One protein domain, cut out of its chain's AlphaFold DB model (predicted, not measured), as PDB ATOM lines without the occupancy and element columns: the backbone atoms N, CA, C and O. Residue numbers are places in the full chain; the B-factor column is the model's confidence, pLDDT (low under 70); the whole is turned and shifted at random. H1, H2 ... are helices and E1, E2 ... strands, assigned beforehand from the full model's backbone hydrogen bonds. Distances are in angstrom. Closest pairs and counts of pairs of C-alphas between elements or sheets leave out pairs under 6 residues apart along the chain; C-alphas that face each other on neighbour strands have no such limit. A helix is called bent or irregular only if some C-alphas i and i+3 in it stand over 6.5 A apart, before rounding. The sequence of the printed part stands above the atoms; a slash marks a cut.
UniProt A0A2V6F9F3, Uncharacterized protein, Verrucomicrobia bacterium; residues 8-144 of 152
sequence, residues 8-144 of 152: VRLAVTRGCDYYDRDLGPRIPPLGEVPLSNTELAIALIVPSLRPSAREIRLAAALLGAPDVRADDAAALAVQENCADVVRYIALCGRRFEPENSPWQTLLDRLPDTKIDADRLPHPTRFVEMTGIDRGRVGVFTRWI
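AT A GLANCE: This is residues 8 to 144 of the 152 residues of an uncharacterized protein of Verrucomicrobia bacterium (UniProt A0A2V6F9F3). This is a body of helices in three loose tiers with a strand hairpin as an arm: the helical hairpin H3 and H4 makes the middle, the short H1 and H2 are on one side of it, and H5, H6 and H7 are packed together on the other. The short H8 joins the body to the two-stranded arm E1 and E2, whose far end, at residues 133 to 136, sticks out. The printed part has 137 residues, with eight named helices followed by two named strands, an antiparallel sheet of order E1 - E2. The class is mostly helix; the whole is compact, with a radius of gyration of the C-alphas of 15.1 A and spans of 43 by 41 by 29 A.

IN THESE COORDINATES: H1, residues 8 to 13, begins at C-alpha 8 (108.406, 150.489, 165.065). H2 is residues 17 to 22 and irregular: C-alphas 18 and 21 are 7.4 A apart. H3, residues 37 to 45, measures 12.8 A; H4, residues 53 to 63, 15.3 A; H5, residues 70 to 79, 14.3 A. H6, residues 83 to 96, is the longest helix at 19.9 A and begins at C-alpha 83 (120.186, 157.361, 179.739). H7, residues 101 to 109, measures 12.5 A, and H8 is residues 123 to 126. E1, residues 127 to 133, measures 14.4 A; E2, residues 136 to 143, measures 17.8 A and ends at C-alpha 143 (126.178, 155.205, 160.844).

HOW THE PARTS SIT: H4 is the hub, touching H1, H3, H6 and H8. H1 touches H4 at a steep tilt of 41 degrees, the closest C-alphas being those of Ala 11 and Leu 58, 6.8 A apart. H2 is close to H4 but not clearly touching it, with C-alphas 19 and 54 closest at 7.8 A. H3 and H4 form a hairpin at 20 degrees, opposite ways, with Ala 41 and Ala 59 closest at 4.1 A between C-alphas. H6, with residues 85 to 89 alone, only just touches H4, with 3 pairs of C-alphas within 8 A; Ala 60 and Ile 89 are closest, 6.1 A between C-alphas. H6 and H7 form a hairpin, their closest C-alphas, of Ala 90 and Trp 103, 4.9 A apart. E1 and E2 form an antiparallel hairpin, with N 128 and O 142 at 2.8 A and N 138 and O 131 at 3.0 A within hydrogen-bond range; E2 bends by 75 degrees at residue 139. Every O i to N i+4 pair is within hydrogen-bond range in H1, H4, H5, H6 and H7; H3 has 4 of 5, H2 has 0 of 2 but 1 of 3 O i to N i+3 pairs, and H8 is too short for an O i to N i+4 pair.

THE WHOLE: The two C-alphas farthest apart, of Ser 48 and Gly 135, are 45.7 A apart. The printed part has no cut. The links H2 to H3 and H7 to H8 are long. The mean pLDDT of the printed part is 88.4; residue 19, residues 21 to 32 and residues 131 to 139 are under 70.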
ATOM      1  N   VAL A   8     107.499 151.108 166.044       90.06
ATOM      2  CA  VAL A   8     108.406 150.489 165.065       90.06
ATOM      3  C   VAL A   8     107.959 150.844 163.655       90.06
ATOM      4  O   VAL A   8     108.773 151.283 162.840       90.06
ATOM      5  N   ARG A   9     106.658 150.719 163.368       86.44
ATOM      6  CA  ARG A   9     106.115 151.140 162.072       86.44
ATOM      7  C   ARG A   9     106.279 152.635 161.850       86.44
ATOM      8  O   ARG A   9     106.643 153.016 160.742       86.44
ATOM      9  N   LEU A  10     106.086 153.465 162.876       88.88
ATOM     10  CA  LEU A  10     106.342 154.901 162.769       88.88
ATOM     11  C   LEU A  10     107.820 155.196 162.449       88.88
ATOM     12  O   LEU A  10     108.106 156.020 161.590       88.88
ATOM     13  N   ALA A  11     108.776 154.486 163.051       90.62
ATOM     14  CA  ALA A  11     110.193 154.650 162.711       90.62
ATOM     15  C   ALA A  11     110.495 154.245 161.257       90.62
ATOM     16  O   ALA A  11     111.286 154.898 160.573       90.62
ATOM     17  N   VAL A  12     109.835 153.196 160.754       88.00
ATOM     18  CA  VAL A  12     109.940 152.779 159.347       88.00
ATOM     19  C   VAL A  12     109.348 153.823 158.405       88.00
ATOM     20  O   VAL A  12     109.993 154.150 157.408       88.00
ATOM     21  N   THR A  13     108.187 154.413 158.715       86.50
ATOM     22  CA  THR A  13     107.632 155.506 157.894       86.50
ATOM     23  C   THR A  13     108.504 156.762 157.925       86.50
ATOM     24  O   THR A  13     108.501 157.523 156.961       86.50
ATOM     25  N   ARG A  14     109.314 156.943 158.975       87.75
ATOM     26  CA  ARG A  14     110.355 157.982 159.070       87.75
ATOM     27  C   ARG A  14     111.657 157.638 158.339       87.75
ATOM     28  O   ARG A  14     112.603 158.411 158.413       87.75
ATOM     29  N   GLY A  15     111.716 156.516 157.620       88.94
ATOM     30  CA  GLY A  15     112.851 156.150 156.769       88.94
ATOM     31  C   GLY A  15     113.797 155.107 157.366       88.94
ATOM     32  O   GLY A  15     114.850 154.854 156.782       88.94
ATOM     33  N   CYS A  16     113.455 154.468 158.490       88.38
ATOM     34  CA  CYS A  16     114.232 153.354 159.060       88.38
ATOM     35  C   CYS A  16     113.897 151.991 158.411       88.38
ATOM     36  O   CYS A  16     113.808 150.965 159.086       88.38
ATOM     37  N   ASP A  17     113.700 151.959 157.095       82.31
ATOM     38  CA  ASP A  17     113.208 150.796 156.340       82.31
ATOM     39  C   ASP A  17     114.221 149.643 156.190       82.31
ATOM     40  O   ASP A  17     113.868 148.551 155.746       82.31
ATOM     41  N   TYR A  18     115.469 149.833 156.635       76.62
ATOM     42  CA  TYR A  18     116.462 148.756 156.756       76.62
ATOM     43  C   TYR A  18     115.931 147.563 157.577       76.62
ATOM     44  O   TYR A  18     116.367 146.424 157.393       76.62
ATOM     45  N   TYR A  19     114.958 147.830 158.451       68.25
ATOM     46  CA  TYR A  19     114.320 146.878 159.352       68.25
ATOM     47  C   TYR A  19     112.927 146.411 158.886       68.25
ATOM     48  O   TYR A  19     112.279 145.653 159.601       68.25
ATOM     49  N   ASP A  20     112.468 146.834 157.700       70.06
ATOM     50  CA  ASP A  20     111.107 146.571 157.193       70.06
ATOM     51  C   ASP A  20     110.893 145.108 156.769       70.06
ATOM     52  O   ASP A  20     109.774 144.610 156.813       70.06
ATOM     53  N   ARG A  21     111.960 144.376 156.402       62.31
ATOM     54  CA  ARG A  21     111.855 142.994 155.875       62.31
ATOM     55  C   ARG A  21     111.167 141.999 156.813       62.31
ATOM     56  O   ARG A  21     110.629 141.012 156.324       62.31
ATOM     57  N   ASP A  22     111.167 142.269 158.116       58.41
ATOM     58  CA  ASP A  22     110.558 141.401 159.131       58.41
ATOM     59  C   ASP A  22     109.160 141.879 159.563       58.41
ATOM     60  O   ASP A  22     108.506 141.242 160.393       58.41
ATOM     61  N   LEU A  23     108.687 143.012 159.035       59.16
ATOM     62  CA  LEU A  23     107.366 143.542 159.333       59.16
ATOM     63  C   LEU A  23     106.377 142.965 158.319       59.16
ATOM     64  O   LEU A  23     106.484 143.183 157.115       59.16
ATOM     65  N   GLY A  24     105.382 142.223 158.817       59.16
ATOM     66  CA  GLY A  24     104.227 141.802 158.021       59.16
ATOM     67  C   GLY A  24     103.512 142.992 157.350       59.16
ATOM     68  O   GLY A  24     103.894 144.148 157.567       59.16
ATOM     69  N   PRO A  25     102.439 142.748 156.574       59.66
ATOM     70  CA  PRO A  25     101.864 143.713 155.632       59.66
ATOM     71  C   PRO A  25     101.751 145.133 156.202       59.66
ATOM     72  O   PRO A  25     101.337 145.327 157.348       59.66
ATOM     73  N   ARG A  26     102.165 146.123 155.398       57.47
ATOM     74  CA  ARG A  26     102.126 147.546 155.758       57.47
ATOM     75  C   ARG A  26     100.689 147.937 156.080       57.47
ATOM     76  O   ARG A  26      99.843 147.987 155.192       57.47
ATOM     77  N   ILE A  27     100.420 148.200 157.354       58.72
ATOM     78  CA  ILE A  27      99.161 148.812 157.767       58.72
ATOM     79  C   ILE A  27      99.248 150.283 157.334       58.72
ATOM     80  O   ILE A  27     100.277 150.912 157.608       58.72
ATOM     81  N   PRO A  28      98.245 150.818 156.608       53.09
ATOM     82  CA  PRO A  28      98.251 152.207 156.158       53.09
ATOM     83  C   PRO A  28      98.455 153.153 157.346       53.09
ATOM     84  O   PRO A  28      98.102 152.797 158.475       53.09
ATOM     85  N   PRO A  29      99.065 154.326 157.110       57.75
ATOM     86  CA  PRO A  29      99.549 155.170 158.184       57.75
ATOM     87  C   PRO A  29      98.410 155.500 159.147       57.75
ATOM     88  O   PRO A  29      97.329 155.937 158.745       57.75
ATOM     89  N   LEU A  30      98.687 155.312 160.440       57.09
ATOM     90  CA  LEU A  30      98.043 156.112 161.471       57.09
ATOM     91  C   LEU A  30      98.213 157.570 161.016       57.09
ATOM     92  O   LEU A  30      99.292 157.917 160.526       57.09
ATOM     93  N   GLY A  31      97.156 158.387 161.076       63.78
ATOM     94  CA  GLY A  31      97.250 159.812 160.732       63.78
ATOM     95  C   GLY A  31      98.443 160.485 161.424       63.78
ATOM     96  O   GLY A  31      99.025 159.899 162.333       63.78
ATOM     97  N   GLU A  32      98.826 161.684 160.983       69.88
ATOM     98  CA  GLU A  32     100.051 162.354 161.443       69.88
ATOM     99  C   GLU A  32     100.265 162.212 162.959       69.88
ATOM    100  O   GLU A  32      99.484 162.709 163.771       69.88
ATOM    101  N   VAL A  33     101.307 161.462 163.331       79.50
ATOM    102  CA  VAL A  33     101.670 161.250 164.730       79.50
ATOM    103  C   VAL A  33     102.653 162.353 165.109       79.50
ATOM    104  O   VAL A  33     103.744 162.396 164.526       79.50
ATOM    105  N   PRO A  34     102.313 163.224 166.075       85.12
ATOM    106  CA  PRO A  34     103.098 164.407 166.415       85.12
ATOM    107  C   PRO A  34     104.289 164.054 167.322       85.12
ATOM    108  O   PRO A  34     104.471 164.656 168.371       85.12
ATOM    109  N   LEU A  35     105.078 163.045 166.942       89.31
ATOM    110  CA  LEU A  35     106.354 162.723 167.585       89.31
ATOM    111  C   LEU A  35     107.503 163.169 166.683       89.31
ATOM    112  O   LEU A  35     107.589 162.780 165.512       89.31
ATOM    113  N   SER A  36     108.419 163.952 167.231       93.69
ATOM    114  CA  SER A  36     109.724 164.210 166.625       93.69
ATOM    115  C   SER A  36     110.561 162.925 166.539       93.69
ATOM    116  O   SER A  36     110.268 161.921 167.193       93.69
ATOM    117  N   ASN A  37     111.629 162.936 165.734       95.06
ATOM    118  CA  ASN A  37     112.567 161.808 165.686       95.06
ATOM    119  C   ASN A  37     113.234 161.569 167.051       95.06
ATOM    120  O   ASN A  37     113.445 160.415 167.423       95.06
ATOM    121  N   THR A  38     113.492 162.636 167.814       97.19
ATOM    122  CA  THR A  38     114.008 162.557 169.186       97.19
ATOM    123  C   THR A  38     113.038 161.815 170.101       97.19
ATOM    124  O   THR A  38     113.413 160.812 170.703       97.19
ATOM    125  N   GLU A  39     111.781 162.260 170.182       97.00
ATOM    126  CA  GLU A  39     110.783 161.637 171.061       97.00
ATOM    127  C   GLU A  39     110.513 160.190 170.656       97.00
ATOM    128  O   GLU A  39     110.419 159.315 171.512       97.00
ATOM    129  N   LEU A  40     110.453 159.910 169.352       96.00
ATOM    130  CA  LEU A  40     110.286 158.552 168.849       96.00
ATOM    131  C   LEU A  40     111.468 157.649 169.223       96.00
ATOM    132  O   LEU A  40     111.254 156.505 169.627       96.00
ATOM    133  N   ALA A  41     112.704 158.146 169.116       97.38
ATOM    134  CA  ALA A  41     113.888 157.387 169.501       97.38
ATOM    135  C   ALA A  41     113.861 157.018 170.986       97.38
ATOM    136  O   ALA A  41     114.118 155.866 171.325       97.38
ATOM    137  N   ILE A  42     113.511 157.971 171.855       98.06
ATOM    138  CA  ILE A  42     113.415 157.747 173.302       98.06
ATOM    139  C   ILE A  42     112.259 156.799 173.630       98.06
ATOM    140  O   ILE A  42     112.468 155.816 174.340       98.06
ATOM    141  N   ALA A  43     111.079 157.022 173.046       96.38
ATOM    142  CA  ALA A  43     109.902 156.178 173.239       96.38
ATOM    143  C   ALA A  43     110.163 154.707 172.876       96.38
ATOM    144  O   ALA A  43     109.640 153.812 173.533       96.38
ATOM    145  N   LEU A  44     110.999 154.436 171.868       96.12
ATOM    146  CA  LEU A  44     111.380 153.076 171.477       96.12
ATOM    147  C   LEU A  44     112.220 152.340 172.531       96.12
ATOM    148  O   LEU A  44     112.236 151.112 172.513       96.12
ATOM    149  N   ILE A  45     112.931 153.051 173.412       97.25
ATOM    150  CA  ILE A  45     113.923 152.467 174.334       97.25
ATOM    151  C   ILE A  45     113.622 152.707 175.813       97.25
ATOM    152  O   ILE A  45     114.460 152.386 176.660       97.25
ATOM    153  N   VAL A  46     112.443 153.233 176.151       95.88
ATOM    154  CA  VAL A  46     112.047 153.384 177.555       95.88
ATOM    155  C   VAL A  46     112.005 152.012 178.256       95.88
ATOM    156  O   VAL A  46     111.500 151.036 177.684       95.88
ATOM    157  N   PRO A  47     112.496 151.882 179.504       93.81
ATOM    158  CA  PRO A  47     112.655 150.571 180.142       93.81
ATOM    159  C   PRO A  47     111.337 149.821 180.362       93.81
ATOM    160  O   PRO A  47     111.317 148.587 180.368       93.81
ATOM    161  N   SER A  48     110.231 150.554 180.524       92.44
ATOM    162  CA  SER A  48     108.886 150.000 180.720       92.44
ATOM    163  C   SER A  48     108.426 149.127 179.547       92.44
ATOM    164  O   SER A  48     107.669 148.179 179.762       92.44
ATOM    165  N   LEU A  49     108.935 149.382 178.336       90.56
ATOM    166  CA  LEU A  49     108.631 148.606 177.133       90.56
ATOM    167  C   LEU A  49     109.572 147.416 176.911       90.56
ATOM    168  O   LEU A  49     109.302 146.601 176.033       90.56
ATOM    169  N   ARG A  50     110.642 147.281 177.712       92.50
ATOM    170  CA  ARG A  50     111.662 146.219 177.588       92.50
ATOM    171  C   ARG A  50     112.156 146.083 176.137       92.50
ATOM    172  O   ARG A  50     111.919 145.049 175.507       92.50
ATOM    173  N   PRO A  51     112.811 147.126 175.598       93.31
ATOM    174  CA  PRO A  51     113.146 147.193 174.183       93.31
ATOM    175  C   PRO A  51     114.002 146.001 173.756       93.31
ATOM    176  O   PRO A  51     114.929 145.597 174.463       93.31
ATOM    177  N   SER A  52     113.706 145.432 172.588       93.06
ATOM    178  CA  SER A  52     114.560 144.410 171.995       93.06
ATOM    179  C   SER A  52     115.725 145.063 171.251       93.06
ATOM    180  O   SER A  52     115.795 146.280 171.055       93.06
ATOM    181  N   ALA A  53     116.638 144.230 170.749       93.12
ATOM    182  CA  ALA A  53     117.733 144.700 169.914       93.12
ATOM    183  C   ALA A  53     117.253 145.479 168.674       93.12
ATOM    184  O   ALA A  53     117.983 146.334 168.177       93.12
ATOM    185  N   ARG A  54     116.047 145.204 168.159       92.69
ATOM    186  CA  ARG A  54     115.491 145.926 167.010       92.69
ATOM    187  C   ARG A  54     115.111 147.358 167.377       92.69
ATOM    188  O   ARG A  54     115.526 148.271 166.670       92.69
ATOM    189  N   GLU A  55     114.373 147.568 168.464       95.06
ATOM    190  CA  GLU A  55     113.947 148.906 168.887       95.06
ATOM    191  C   GLU A  55     115.155 149.784 169.244       95.06
ATOM    192  O   GLU A  55     115.226 150.930 168.807       95.06
ATOM    193  N   ILE A  56     116.177 149.218 169.899       96.88
ATOM    194  CA  ILE A  56     117.429 149.936 170.197       96.88
ATOM    195  C   ILE A  56     118.148 150.367 168.911       96.88
ATOM    196  O   ILE A  56     118.679 151.473 168.827       96.88
ATOM    197  N   ARG A  57     118.155 149.521 167.876       95.94
ATOM    198  CA  ARG A  57     118.765 149.852 166.578       95.94
ATOM    199  C   ARG A  57     117.987 150.919 165.809       95.94
ATOM    200  O   ARG A  57     118.608 151.728 165.124       95.94
ATOM    201  N   LEU A  58     116.660 150.928 165.920       95.81
ATOM    202  CA  LEU A  58     115.814 151.980 165.350       95.81
ATOM    203  C   LEU A  58     116.047 153.315 166.056       95.81
ATOM    204  O   LEU A  58     116.255 154.324 165.388       95.81
ATOM    205  N   ALA A  59     116.095 153.310 167.388       97.50
ATOM    206  CA  ALA A  59     116.420 154.496 168.170       97.50
ATOM    207  C   ALA A  59     117.812 155.038 167.822       97.50
ATOM    208  O   ALA A  59     117.959 156.229 167.575       97.50
ATOM    209  N   ALA A  60     118.817 154.167 167.707       97.81
ATOM    210  CA  ALA A  60     120.158 154.541 167.264       97.81
ATOM    211  C   ALA A  60     120.162 155.209 165.878       97.81
ATOM    212  O   ALA A  60     120.851 156.211 165.681       97.81
ATOM    213  N   ALA A  61     119.374 154.690 164.931       96.50
ATOM    214  CA  ALA A  61     119.239 155.306 163.617       96.50
ATOM    215  C   ALA A  61     118.608 156.700 163.719       96.50
ATOM    216  O   ALA A  61     119.196 157.664 163.233       96.50
ATOM    217  N   LEU A  62     117.464 156.818 164.402       97.12
ATOM    218  CA  LEU A  62     116.756 158.084 164.610       97.12
ATOM    219  C   LEU A  62     117.630 159.131 165.309       97.12
ATOM    220  O   LEU A  62     117.675 160.263 164.851       97.12
ATOM    221  N   LEU A  63     118.388 158.755 166.345       97.81
ATOM    222  CA  LEU A  63     119.318 159.656 167.037       97.81
ATOM    223  C   LEU A  63     120.432 160.192 166.128       97.81
ATOM    224  O   LEU A  63     120.966 161.264 166.383       97.81
ATOM    225  N   GLY A  64     120.787 159.455 165.072       95.31
ATOM    226  CA  GLY A  64     121.752 159.898 164.067       95.31
ATOM    227  C   GLY A  64     121.156 160.796 162.977       95.31
ATOM    228  O   GLY A  64     121.889 161.186 162.062       95.31
ATOM    229  N   ALA A  65     119.850 161.081 163.018       94.31
ATOM    230  CA  ALA A  65     119.181 161.932 162.042       94.31
ATOM    231  C   ALA A  65     119.600 163.410 162.205       94.31
ATOM    232  O   ALA A  65     119.846 163.864 163.321       94.31
ATOM    233  N   PRO A  66     119.689 164.181 161.105       91.25
ATOM    234  CA  PRO A  66     120.216 165.549 161.134       91.25
ATOM    235  C   PRO A  66     119.335 166.545 161.901       91.25
ATOM    236  O   PRO A  66     119.817 167.600 162.304       91.25
ATOM    237  N   ASP A  67     118.051 166.236 162.078       91.19
ATOM    238  CA  ASP A  67     117.081 167.049 162.812       91.19
ATOM    239  C   ASP A  67     117.082 166.780 164.327       91.19
ATOM    240  O   ASP A  67     116.455 167.525 165.081       91.19
ATOM    241  N   VAL A  68     117.799 165.750 164.795       95.38
ATOM    242  CA  VAL A  68     117.889 165.431 166.222       95.38
ATOM    243  C   VAL A  68     118.898 166.336 166.918       95.38
ATOM    244  O   VAL A  68     120.078 166.408 166.576       95.38
ATOM    245  N   ARG A  69     118.423 167.002 167.968       96.81
ATOM    246  CA  ARG A  69     119.233 167.830 168.860       96.81
ATOM    247  C   ARG A  69     119.719 166.991 170.039       96.81
ATOM    248  O   ARG A  69     118.916 166.481 170.817       96.81
ATOM    249  N   ALA A  70     121.038 166.873 170.183       97.50
ATOM    250  CA  ALA A  70     121.668 166.046 171.212       97.50
ATOM    251  C   ALA A  70     121.285 166.455 172.648       97.50
ATOM    252  O   ALA A  70     121.052 165.580 173.477       97.50
ATOM    253  N   ASP A  71     121.178 167.756 172.944       97.94
ATOM    254  CA  ASP A  71     120.770 168.223 174.278       97.94
ATOM    255  C   ASP A  71     119.341 167.773 174.632       97.94
ATOM    256  O   ASP A  71     119.108 167.285 175.738       97.94
ATOM    257  N   ASP A  72     118.406 167.862 173.680       98.06
ATOM    258  CA  ASP A  72     117.004 167.468 173.884       98.06
ATOM    259  C   ASP A  72     116.895 165.945 174.071       98.06
ATOM    260  O   ASP A  72     116.203 165.464 174.969       98.06
ATOM    261  N   ALA A  73     117.646 165.179 173.272       98.31
ATOM    262  CA  ALA A  73     117.741 163.728 173.406       98.31
ATOM    263  C   ALA A  73     118.323 163.308 174.765       98.31
ATOM    264  O   ALA A  73     117.801 162.389 175.394       98.31
ATOM    265  N   ALA A  74     119.375 163.981 175.244       98.50
ATOM    266  CA  ALA A  74     119.963 163.697 176.550       98.50
ATOM    267  C   ALA A  74     118.990 164.008 177.696       98.50
ATOM    268  O   ALA A  74     118.839 163.192 178.607       98.50
ATOM    269  N   ALA A  75     118.307 165.156 177.639       98.44
ATOM    270  CA  ALA A  75     117.323 165.547 178.643       98.44
ATOM    271  C   ALA A  75     116.177 164.529 178.737       98.44
ATOM    272  O   ALA A  75     115.871 164.050 179.831       98.44
ATOM    273  N   LEU A  76     115.602 164.138 177.594       98.44
ATOM    274  CA  LEU A  76     114.543 163.129 177.538       98.44
ATOM    275  C   LEU A  76     115.028 161.757 178.018       98.44
ATOM    276  O   LEU A  76     114.322 161.087 178.763       98.44
ATOM    277  N   ALA A  77     116.247 161.345 177.664       98.19
ATOM    278  CA  ALA A  77     116.788 160.059 178.099       98.19
ATOM    279  C   ALA A  77     116.935 159.957 179.626       98.19
ATOM    280  O   ALA A  77     116.727 158.891 180.208       98.19
ATOM    281  N   VAL A  78     117.287 161.066 180.284       98.06
ATOM    282  CA  VAL A  78     117.334 161.148 181.750       98.06
ATOM    283  C   VAL A  78     115.926 161.104 182.339       98.06
ATOM    284  O   VAL A  78     115.690 160.342 183.275       98.06
ATOM    285  N   GLN A  79     114.991 161.881 181.785       98.19
ATOM    286  CA  GLN A  79     113.599 161.932 182.249       98.19
ATOM    287  C   GLN A  79     112.898 160.571 182.142       98.19
ATOM    288  O   GLN A  79     112.198 160.166 183.065       98.19
ATOM    289  N   GLU A  80     113.156 159.839 181.060       97.62
ATOM    290  CA  GLU A  80     112.541 158.542 180.761       97.62
ATOM    291  C   GLU A  80     113.364 157.339 181.262       97.62
ATOM    292  O   GLU A  80     113.056 156.183 180.961       97.62
ATOM    293  N   ASN A  81     114.415 157.593 182.053       96.69
ATOM    294  CA  ASN A  81     115.263 156.573 182.674       96.69
ATOM    295  C   ASN A  81     115.884 155.570 181.672       96.69
ATOM    296  O   ASN A  81     116.013 154.384 181.968       96.69
ATOM    297  N   CYS A  82     116.279 156.039 180.485       97.06
ATOM    298  CA  CYS A  82     116.976 155.254 179.452       97.06
ATOM    299  C   CYS A  82     118.345 155.849 179.063       97.06
ATOM    300  O   CYS A  82     118.898 155.564 177.996       97.06
ATOM    301  N   ALA A  83     118.902 156.692 179.936       97.69
ATOM    302  CA  ALA A  83     120.186 157.361 179.739       97.69
ATOM    303  C   ALA A  83     121.354 156.390 179.496       97.69
ATOM    304  O   ALA A  83     122.262 156.715 178.737       97.69
ATOM    305  N   ASP A  84     121.334 155.201 180.097       97.25
ATOM    306  CA  ASP A  84     122.327 154.141 179.890       97.25
ATOM    307  C   ASP A  84     122.336 153.622 178.442       97.25
ATOM    308  O   ASP A  84     123.400 153.518 177.825       97.25
ATOM    309  N   VAL A  85     121.157 153.372 177.864       97.81
ATOM    310  CA  VAL A  85     121.008 152.932 176.470       97.81
ATOM    311  C   VAL A  85     121.463 154.032 175.510       97.81
ATOM    312  O   VAL A  85     122.222 153.756 174.578       97.81
ATOM    313  N   VAL A  86     121.067 155.287 175.745       98.25
ATOM    314  CA  VAL A  86     121.497 156.416 174.898       98.25
ATOM    315  C   VAL A  86     123.001 156.659 175.026       98.25
ATOM    316  O   VAL A  86     123.671 156.872 174.014       98.25
ATOM    317  N   ARG A  87     123.570 156.543 176.231       98.38
ATOM    318  CA  ARG A  87     125.019 156.646 176.452       98.38
ATOM    319  C   ARG A  87     125.764 155.550 175.701       98.38
ATOM    320  O   ARG A  87     126.764 155.842 175.050       98.38
ATOM    321  N   TYR A  88     125.270 154.312 175.725       98.31
ATOM    322  CA  TYR A  88     125.842 153.219 174.936       98.31
ATOM    323  C   TYR A  88     125.821 153.508 173.431       98.31
ATOM    324  O   TYR A  88     126.840 153.340 172.754       98.31
ATOM    325  N   ILE A  89     124.686 153.984 172.910       98.38
ATOM    326  CA  ILE A  89     124.555 154.381 171.504       98.38
ATOM    327  C   ILE A  89     125.568 155.482 171.174       98.38
ATOM    328  O   ILE A  89     126.293 155.355 170.190       98.38
ATOM    329  N   ALA A  90     125.688 156.512 172.013       98.25
ATOM    330  CA  ALA A  90     126.617 157.619 171.803       98.25
ATOM    331  C   ALA A  90     128.092 157.186 171.873       98.25
ATOM    332  O   ALA A  90     128.905 157.639 171.067       98.25
ATOM    333  N   LEU A  91     128.452 156.252 172.764       98.06
ATOM    334  CA  LEU A  91     129.787 155.640 172.794       98.06
ATOM    335  C   LEU A  91     130.094 154.903 171.484       98.06
ATOM    336  O   LEU A  91     131.209 155.008 170.964       98.06
ATOM    337  N   CYS A  92     129.113 154.183 170.932       97.88
ATOM    338  CA  CYS A  92     129.238 153.535 169.628       97.88
ATOM    339  C   CYS A  92     129.347 154.564 168.495       97.88
ATOM    340  O   CYS A  92     130.208 154.422 167.629       97.88
ATOM    341  N   GLY A  93     128.520 155.610 168.523       97.12
ATOM    342  CA  GLY A  93     128.539 156.709 167.561       97.12
ATOM    343  C   GLY A  93     129.905 157.383 167.508       97.12
ATOM    344  O   GLY A  93     130.529 157.413 166.454       97.12
ATOM    345  N   ARG A  94     130.451 157.787 168.661       97.19
ATOM    346  CA  ARG A  94     131.798 158.373 168.764       97.19
ATOM    347  C   ARG A  94     132.896 157.438 168.246       97.19
ATOM    348  O   ARG A  94     133.886 157.902 167.691       97.19
ATOM    349  N   ARG A  95     132.748 156.121 168.427       95.81
ATOM    350  CA  ARG A  95     133.715 155.132 167.924       95.81
ATOM    351  C   ARG A  95     133.743 155.067 166.394       95.81
ATOM    352  O   ARG A  95     134.817 154.884 165.832       95.81
ATOM    353  N   PHE A  96     132.586 155.142 165.737       94.62
ATOM    354  CA  PHE A  96     132.484 154.973 164.280       94.62
ATOM    355  C   PHE A  96     132.462 156.291 163.501       94.62
ATOM    356  O   PHE A  96     132.827 156.310 162.331       94.62
ATOM    357  N   GLU A  97     132.064 157.383 164.143       94.12
ATOM    358  CA  GLU A  97     132.000 158.731 163.583       94.12
ATOM    359  C   GLU A  97     132.581 159.745 164.586       94.12
ATOM    360  O   GLU A  97     131.842 160.557 165.144       94.12
ATOM    361  N   PRO A  98     133.900 159.709 164.848       93.50
ATOM    362  CA  PRO A  98     134.527 160.563 165.863       93.50
ATOM    363  C   PRO A  98     134.373 162.065 165.580       93.50
ATOM    364  O   PRO A  98     134.304 162.856 166.514       93.50
ATOM    365  N   GLU A  99     134.256 162.446 164.306       93.56
ATOM    366  CA  GLU A  99     134.075 163.839 163.870       93.56
ATOM    367  C   GLU A  99     132.619 164.335 163.988       93.56
ATOM    368  O   GLU A  99     132.337 165.514 163.779       93.56
ATOM    369  N   ASN A 100     131.663 163.450 164.297       93.31
ATOM    370  CA  ASN A 100     130.249 163.799 164.435       93.31
ATOM    371  C   ASN A 100     129.966 164.270 165.876       93.31
ATOM    372  O   ASN A 100     129.675 163.471 166.770       93.31
ATOM    373  N   SER A 101     130.080 165.585 166.098       95.88
ATOM    374  CA  SER A 101     130.018 166.207 167.429       95.88
ATOM    375  C   SER A 101     128.760 165.913 168.270       95.88
ATOM    376  O   SER A 101     128.932 165.775 169.483       95.88
ATOM    377  N   PRO A 102     127.536 165.730 167.718       97.12
ATOM    378  CA  PRO A 102     126.369 165.277 168.478       97.12
ATOM    379  C   PRO A 102     126.606 164.085 169.412       97.12
ATOM    380  O   PRO A 102     126.062 164.063 170.517       97.12
ATOM    381  N   TRP A 103     127.433 163.109 169.015       97.94
ATOM    382  CA  TRP A 103     127.740 161.962 169.874       97.94
ATOM    383  C   TRP A 103     128.496 162.381 171.130       97.94
ATOM    384  O   TRP A 103     128.188 161.903 172.219       97.94
ATOM    385  N   GLN A 104     129.455 163.300 170.998       98.00
ATOM    386  CA  GLN A 104     130.181 163.831 172.146       98.00
ATOM    387  C   GLN A 104     129.267 164.699 173.018       98.00
ATOM    388  O   GLN A 104     129.266 164.525 174.232       98.00
ATOM    389  N   THR A 105     128.404 165.527 172.416       98.25
ATOM    390  CA  THR A 105     127.404 166.309 173.159       98.25
ATOM    391  C   THR A 105     126.502 165.415 174.013       98.25
ATOM    392  O   THR A 105     126.280 165.715 175.182       98.25
ATOM    393  N   LEU A 106     126.018 164.284 173.481       98.25
ATOM    394  CA  LEU A 106     125.254 163.313 174.273       98.25
ATOM    395  C   LEU A 106     126.066 162.802 175.470       98.25
ATOM    396  O   LEU A 106     125.563 162.779 176.590       98.25
ATOM    397  N   LEU A 107     127.324 162.412 175.259       98.25
ATOM    398  CA  LEU A 107     128.176 161.871 176.321       98.25
ATOM    399  C   LEU A 107     128.488 162.882 177.428       98.25
ATOM    400  O   LEU A 107     128.608 162.467 178.581       98.25
ATOM    401  N   ASP A 108     128.600 164.164 177.080       98.19
ATOM    402  CA  ASP A 108     128.853 165.259 178.023       98.19
ATOM    403  C   ASP A 108     127.611 165.614 178.856       98.19
ATOM    404  O   ASP A 108     127.726 166.110 179.976       98.19
ATOM    405  N   ARG A 109     126.409 165.385 178.307       98.12
ATOM    406  CA  ARG A 109     125.125 165.698 178.959       98.12
ATOM    407  C   ARG A 109     124.536 164.534 179.742       98.12
ATOM    408  O   ARG A 109     123.769 164.758 180.677       98.12
ATOM    409  N   LEU A 110     124.855 163.303 179.356       98.25
ATOM    410  CA  LEU A 110     124.336 162.106 180.003       98.25
ATOM    411  C   LEU A 110     125.138 161.767 181.266       98.25
ATOM    412  O   LEU A 110     126.366 161.881 181.264       98.25
ATOM    413  N   PRO A 111     124.472 161.280 182.329       96.50
ATOM    414  CA  PRO A 111     125.160 160.815 183.525       96.50
ATOM    415  C   PRO A 111     126.120 159.664 183.198       96.50
ATOM    416  O   PRO A 111     125.864 158.853 182.304       96.50
ATOM    417  N   ASP A 112     127.216 159.565 183.950       94.06
ATOM    418  CA  ASP A 112     128.141 158.436 183.841       94.06
ATOM    419  C   ASP A 112     127.565 157.209 184.556       94.06
ATOM    420  O   ASP A 112     127.806 156.963 185.739       94.06
ATOM    421  N   THR A 113     126.708 156.480 183.846       89.50
ATOM    422  CA  THR A 113     126.011 155.299 184.356       89.50
ATOM    423  C   THR A 113     126.698 154.013 183.924       89.50
ATOM    424  O   THR A 113     127.336 153.925 182.872       89.50
ATOM    425  N   LYS A 114     126.542 152.967 184.742       90.44
ATOM    426  CA  LYS A 114     126.989 151.623 184.379       90.44
ATOM    427  C   LYS A 114     126.154 151.115 183.203       90.44
ATOM    428  O   LYS A 114     124.934 151.040 183.304       90.44
ATOM    429  N   ILE A 115     126.828 150.705 182.134       93.62
ATOM    430  CA  ILE A 115     126.209 150.108 180.950       93.62
ATOM    431  C   ILE A 115     126.360 148.588 181.026       93.62
ATOM    432  O   ILE A 115     127.468 148.077 181.187       93.62
ATOM    433  N   ASP A 116     125.251 147.869 180.879       90.81
ATOM    434  CA  ASP A 116     125.238 146.413 180.718       90.81
ATOM    435  C   ASP A 116     125.274 146.052 179.224       90.81
ATOM    436  O   ASP A 116     124.244 145.852 178.577       90.81
ATOM    437  N   ALA A 117     126.480 146.047 178.650       86.44
ATOM    438  CA  ALA A 117     126.679 145.880 177.210       86.44
ATOM    439  C   ALA A 117     126.232 144.504 176.682       86.44
ATOM    440  O   ALA A 117     125.867 144.404 175.511       86.44
ATOM    441  N   ASP A 118     126.196 143.471 177.531       89.38
ATOM    442  CA  ASP A 118     125.800 142.108 177.144       89.38
ATOM    443  C   ASP A 118     124.322 142.023 176.734       89.38
ATOM    444  O   ASP A 118     123.904 141.105 176.025       89.38
ATOM    445  N   ARG A 119     123.519 143.009 177.150       89.25
ATOM    446  CA  ARG A 119     122.093 143.115 176.819       89.25
ATOM    447  C   ARG A 119     121.814 144.036 175.635       89.25
ATOM    448  O   ARG A 119     120.657 144.178 175.241       89.25
ATOM    449  N   LEU A 120     122.845 144.663 175.070       96.25
ATOM    450  CA  LEU A 120     122.715 145.677 174.030       96.25
ATOM    451  C   LEU A 120     123.202 145.150 172.670       96.25
ATOM    452  O   LEU A 120     124.021 144.232 172.599       96.25
ATOM    453  N   PRO A 121     122.704 145.699 171.544       96.19
ATOM    454  CA  PRO A 121     123.157 145.281 170.225       96.19
ATOM    455  C   PRO A 121     124.659 145.495 170.067       96.19
ATOM    456  O   PRO A 121     125.163 146.567 170.394       96.19
ATOM    457  N   HIS A 122     125.361 144.521 169.487       95.75
ATOM    458  CA  HIS A 122     126.777 144.679 169.151       95.75
ATOM    459  C   HIS A 122     127.004 145.966 168.323       95.75
ATOM    460  O   HIS A 122     126.222 146.206 167.400       95.75
ATOM    461  N   PRO A 123     128.066 146.765 168.563       95.38
ATOM    462  CA  PRO A 123     128.226 148.090 167.952       95.38
ATOM    463  C   PRO A 123     128.137 148.113 166.417       95.38
ATOM    464  O   PRO A 123     127.593 149.047 165.834       95.38
ATOM    465  N   THR A 124     128.600 147.054 165.742       93.06
ATOM    466  CA  THR A 124     128.514 146.939 164.271       93.06
ATOM    467  C   THR A 124     127.079 146.846 163.739       93.06
ATOM    468  O   THR A 124     126.862 146.963 162.540       93.06
ATOM    469  N   ARG A 125     126.076 146.644 164.603       93.69
ATOM    470  CA  ARG A 125     124.653 146.619 164.232       93.69
ATOM    471  C   ARG A 125     124.057 148.009 163.999       93.69
ATOM    472  O   ARG A 125     122.934 148.074 163.491       93.69
ATOM    473  N   PHE A 126     124.780 149.072 164.358       95.12
ATOM    474  CA  PHE A 126     124.384 150.471 164.150       95.12
ATOM    475  C   PHE A 126     124.992 151.099 162.893       95.12
ATOM    476  O   PHE A 126     124.633 152.214 162.525       95.12
ATOM    477  N   VAL A 127     125.906 150.395 162.229       93.56
ATOM    478  CA  VAL A 127     126.625 150.897 161.060       93.56
ATOM    479  C   VAL A 127     126.412 149.988 159.861       93.56
ATOM    480  O   VAL A 127     126.220 148.779 159.992       93.56
ATOM    481  N   GLU A 128     126.474 150.579 158.678       88.62
ATOM    482  CA  GLU A 128     126.710 149.853 157.441       88.62
ATOM    483  C   GLU A 128     128.208 149.870 157.130       88.62
ATOM    484  O   GLU A 128     128.894 150.872 157.341       88.62
ATOM    485  N   MET A 129     128.718 148.737 156.657       84.25
ATOM    486  CA  MET A 129     130.098 148.591 156.212       84.25
ATOM    487  C   MET A 129     130.057 148.220 154.735       84.25
ATOM    488  O   MET A 129     129.665 147.103 154.395       84.25
ATOM    489  N   THR A 130     130.407 149.153 153.852       70.19
ATOM    490  CA  THR A 130     130.409 148.917 152.403       70.19
ATOM    491  C   THR A 130     131.828 148.992 151.855       70.19
ATOM    492  O   THR A 130     132.641 149.793 152.301       70.19
ATOM    493  N   GLY A 131     132.141 148.130 150.885       61.97
ATOM    494  CA  GLY A 131     133.420 148.148 150.160       61.97
ATOM    495  C   GLY A 131     133.468 149.158 149.000       61.97
ATOM    496  O   GLY A 131     134.479 149.266 148.306       61.97
ATOM    497  N   ILE A 132     132.341 149.824 148.729       61.44
ATOM    498  CA  ILE A 132     132.109 150.656 147.548       61.44
ATOM    499  C   ILE A 132     131.272 151.862 147.989       61.44
ATOM    500  O   ILE A 132     130.148 151.697 148.467       61.44
ATOM    501  N   ASP A 133     131.817 153.061 147.806       60.44
ATOM    502  CA  ASP A 133     131.083 154.332 147.821       60.44
ATOM    503  C   ASP A 133     131.215 154.972 146.426       60.44
ATOM    504  O   ASP A 133     132.074 154.569 145.637       60.44
ATOM    505  N   ARG A 134     130.361 155.936 146.066       57.97
ATOM    506  CA  ARG A 134     130.350 156.552 144.724       57.97
ATOM    507  C   ARG A 134     131.749 157.060 144.334       57.97
ATOM    508  O   ARG A 134     132.196 158.101 144.804       57.97
ATOM    509  N   GLY A 135     132.428 156.319 143.454       61.25
ATOM    510  CA  GLY A 135     133.764 156.646 142.945       61.25
ATOM    511  C   GLY A 135     134.942 156.259 143.851       61.25
ATOM    512  O   GLY A 135     136.066 156.652 143.550       61.25
ATOM    513  N   ARG A 136     134.730 155.503 144.939       57.22
ATOM    514  CA  ARG A 136     135.807 155.033 145.828       57.22
ATOM    515  C   ARG A 136     135.663 153.542 146.148       57.22
ATOM    516  O   ARG A 136     134.598 153.088 146.557       57.22
ATOM    517  N   VAL A 137     136.759 152.800 146.000       62.41
ATOM    518  CA  VAL A 137     136.884 151.399 146.435       62.41
ATOM    519  C   VAL A 137     137.627 151.381 147.773       62.41
ATOM    520  O   VAL A 137     138.715 151.946 147.873       62.41
ATOM    521  N   GLY A 138     137.035 150.775 148.802       66.19
ATOM    522  CA  GLY A 138     137.577 150.733 150.166       66.19
ATOM    523  C   GLY A 138     136.503 150.397 151.203       66.19
ATOM    524  O   GLY A 138     135.321 150.442 150.892       66.19
ATOM    525  N   VAL A 139     136.892 150.045 152.432       66.88
ATOM    526  CA  VAL A 139     135.929 149.767 153.516       66.88
ATOM    527  C   VAL A 139     135.478 151.085 154.142       66.88
ATOM    528  O   VAL A 139     136.223 151.710 154.894       66.88
ATOM    529  N   PHE A 140     134.248 151.494 153.852       76.12
ATOM    530  CA  PHE A 140     133.595 152.641 154.469       76.12
ATOM    531  C   PHE A 140     132.636 152.150 155.544       76.12
ATOM    532  O   PHE A 140     131.792 151.294 155.291       76.12
ATOM    533  N   THR A 141     132.776 152.695 156.750       86.88
ATOM    534  CA  THR A 141     131.822 152.476 157.839       86.88
ATOM    535  C   THR A 141     130.998 153.741 157.997       86.88
ATOM    536  O   THR A 141     131.567 154.819 158.154       86.88
ATOM    537  N   ARG A 142     129.671 153.629 157.932       88.75
ATOM    538  CA  ARG A 142     128.754 154.764 158.088       88.75
ATOM    539  C   ARG A 142     127.670 154.421 159.094       88.75
ATOM    540  O   ARG A 142     127.139 153.313 159.077       88.75
ATOM    541  N   TRP A 143     127.321 155.372 159.954       94.44
ATOM    542  CA  TRP A 143     126.178 155.205 160.844       94.44
ATOM    543  C   TRP A 143     124.871 155.113 160.057       94.44
ATOM    544  O   TRP A 143     124.605 155.938 159.175       94.44
ATOM    545  N   ILE A 144     124.056 154.110 160.384       93.62
ATOM    546  CA  ILE A 144     122.733 153.927 159.788       93.62
ATOM    547  C   ILE A 144     121.848 155.086 160.239       93.62
ATOM    548  O   ILE A 144     121.744 155.369 161.425       93.62
TER     549      ILE A 144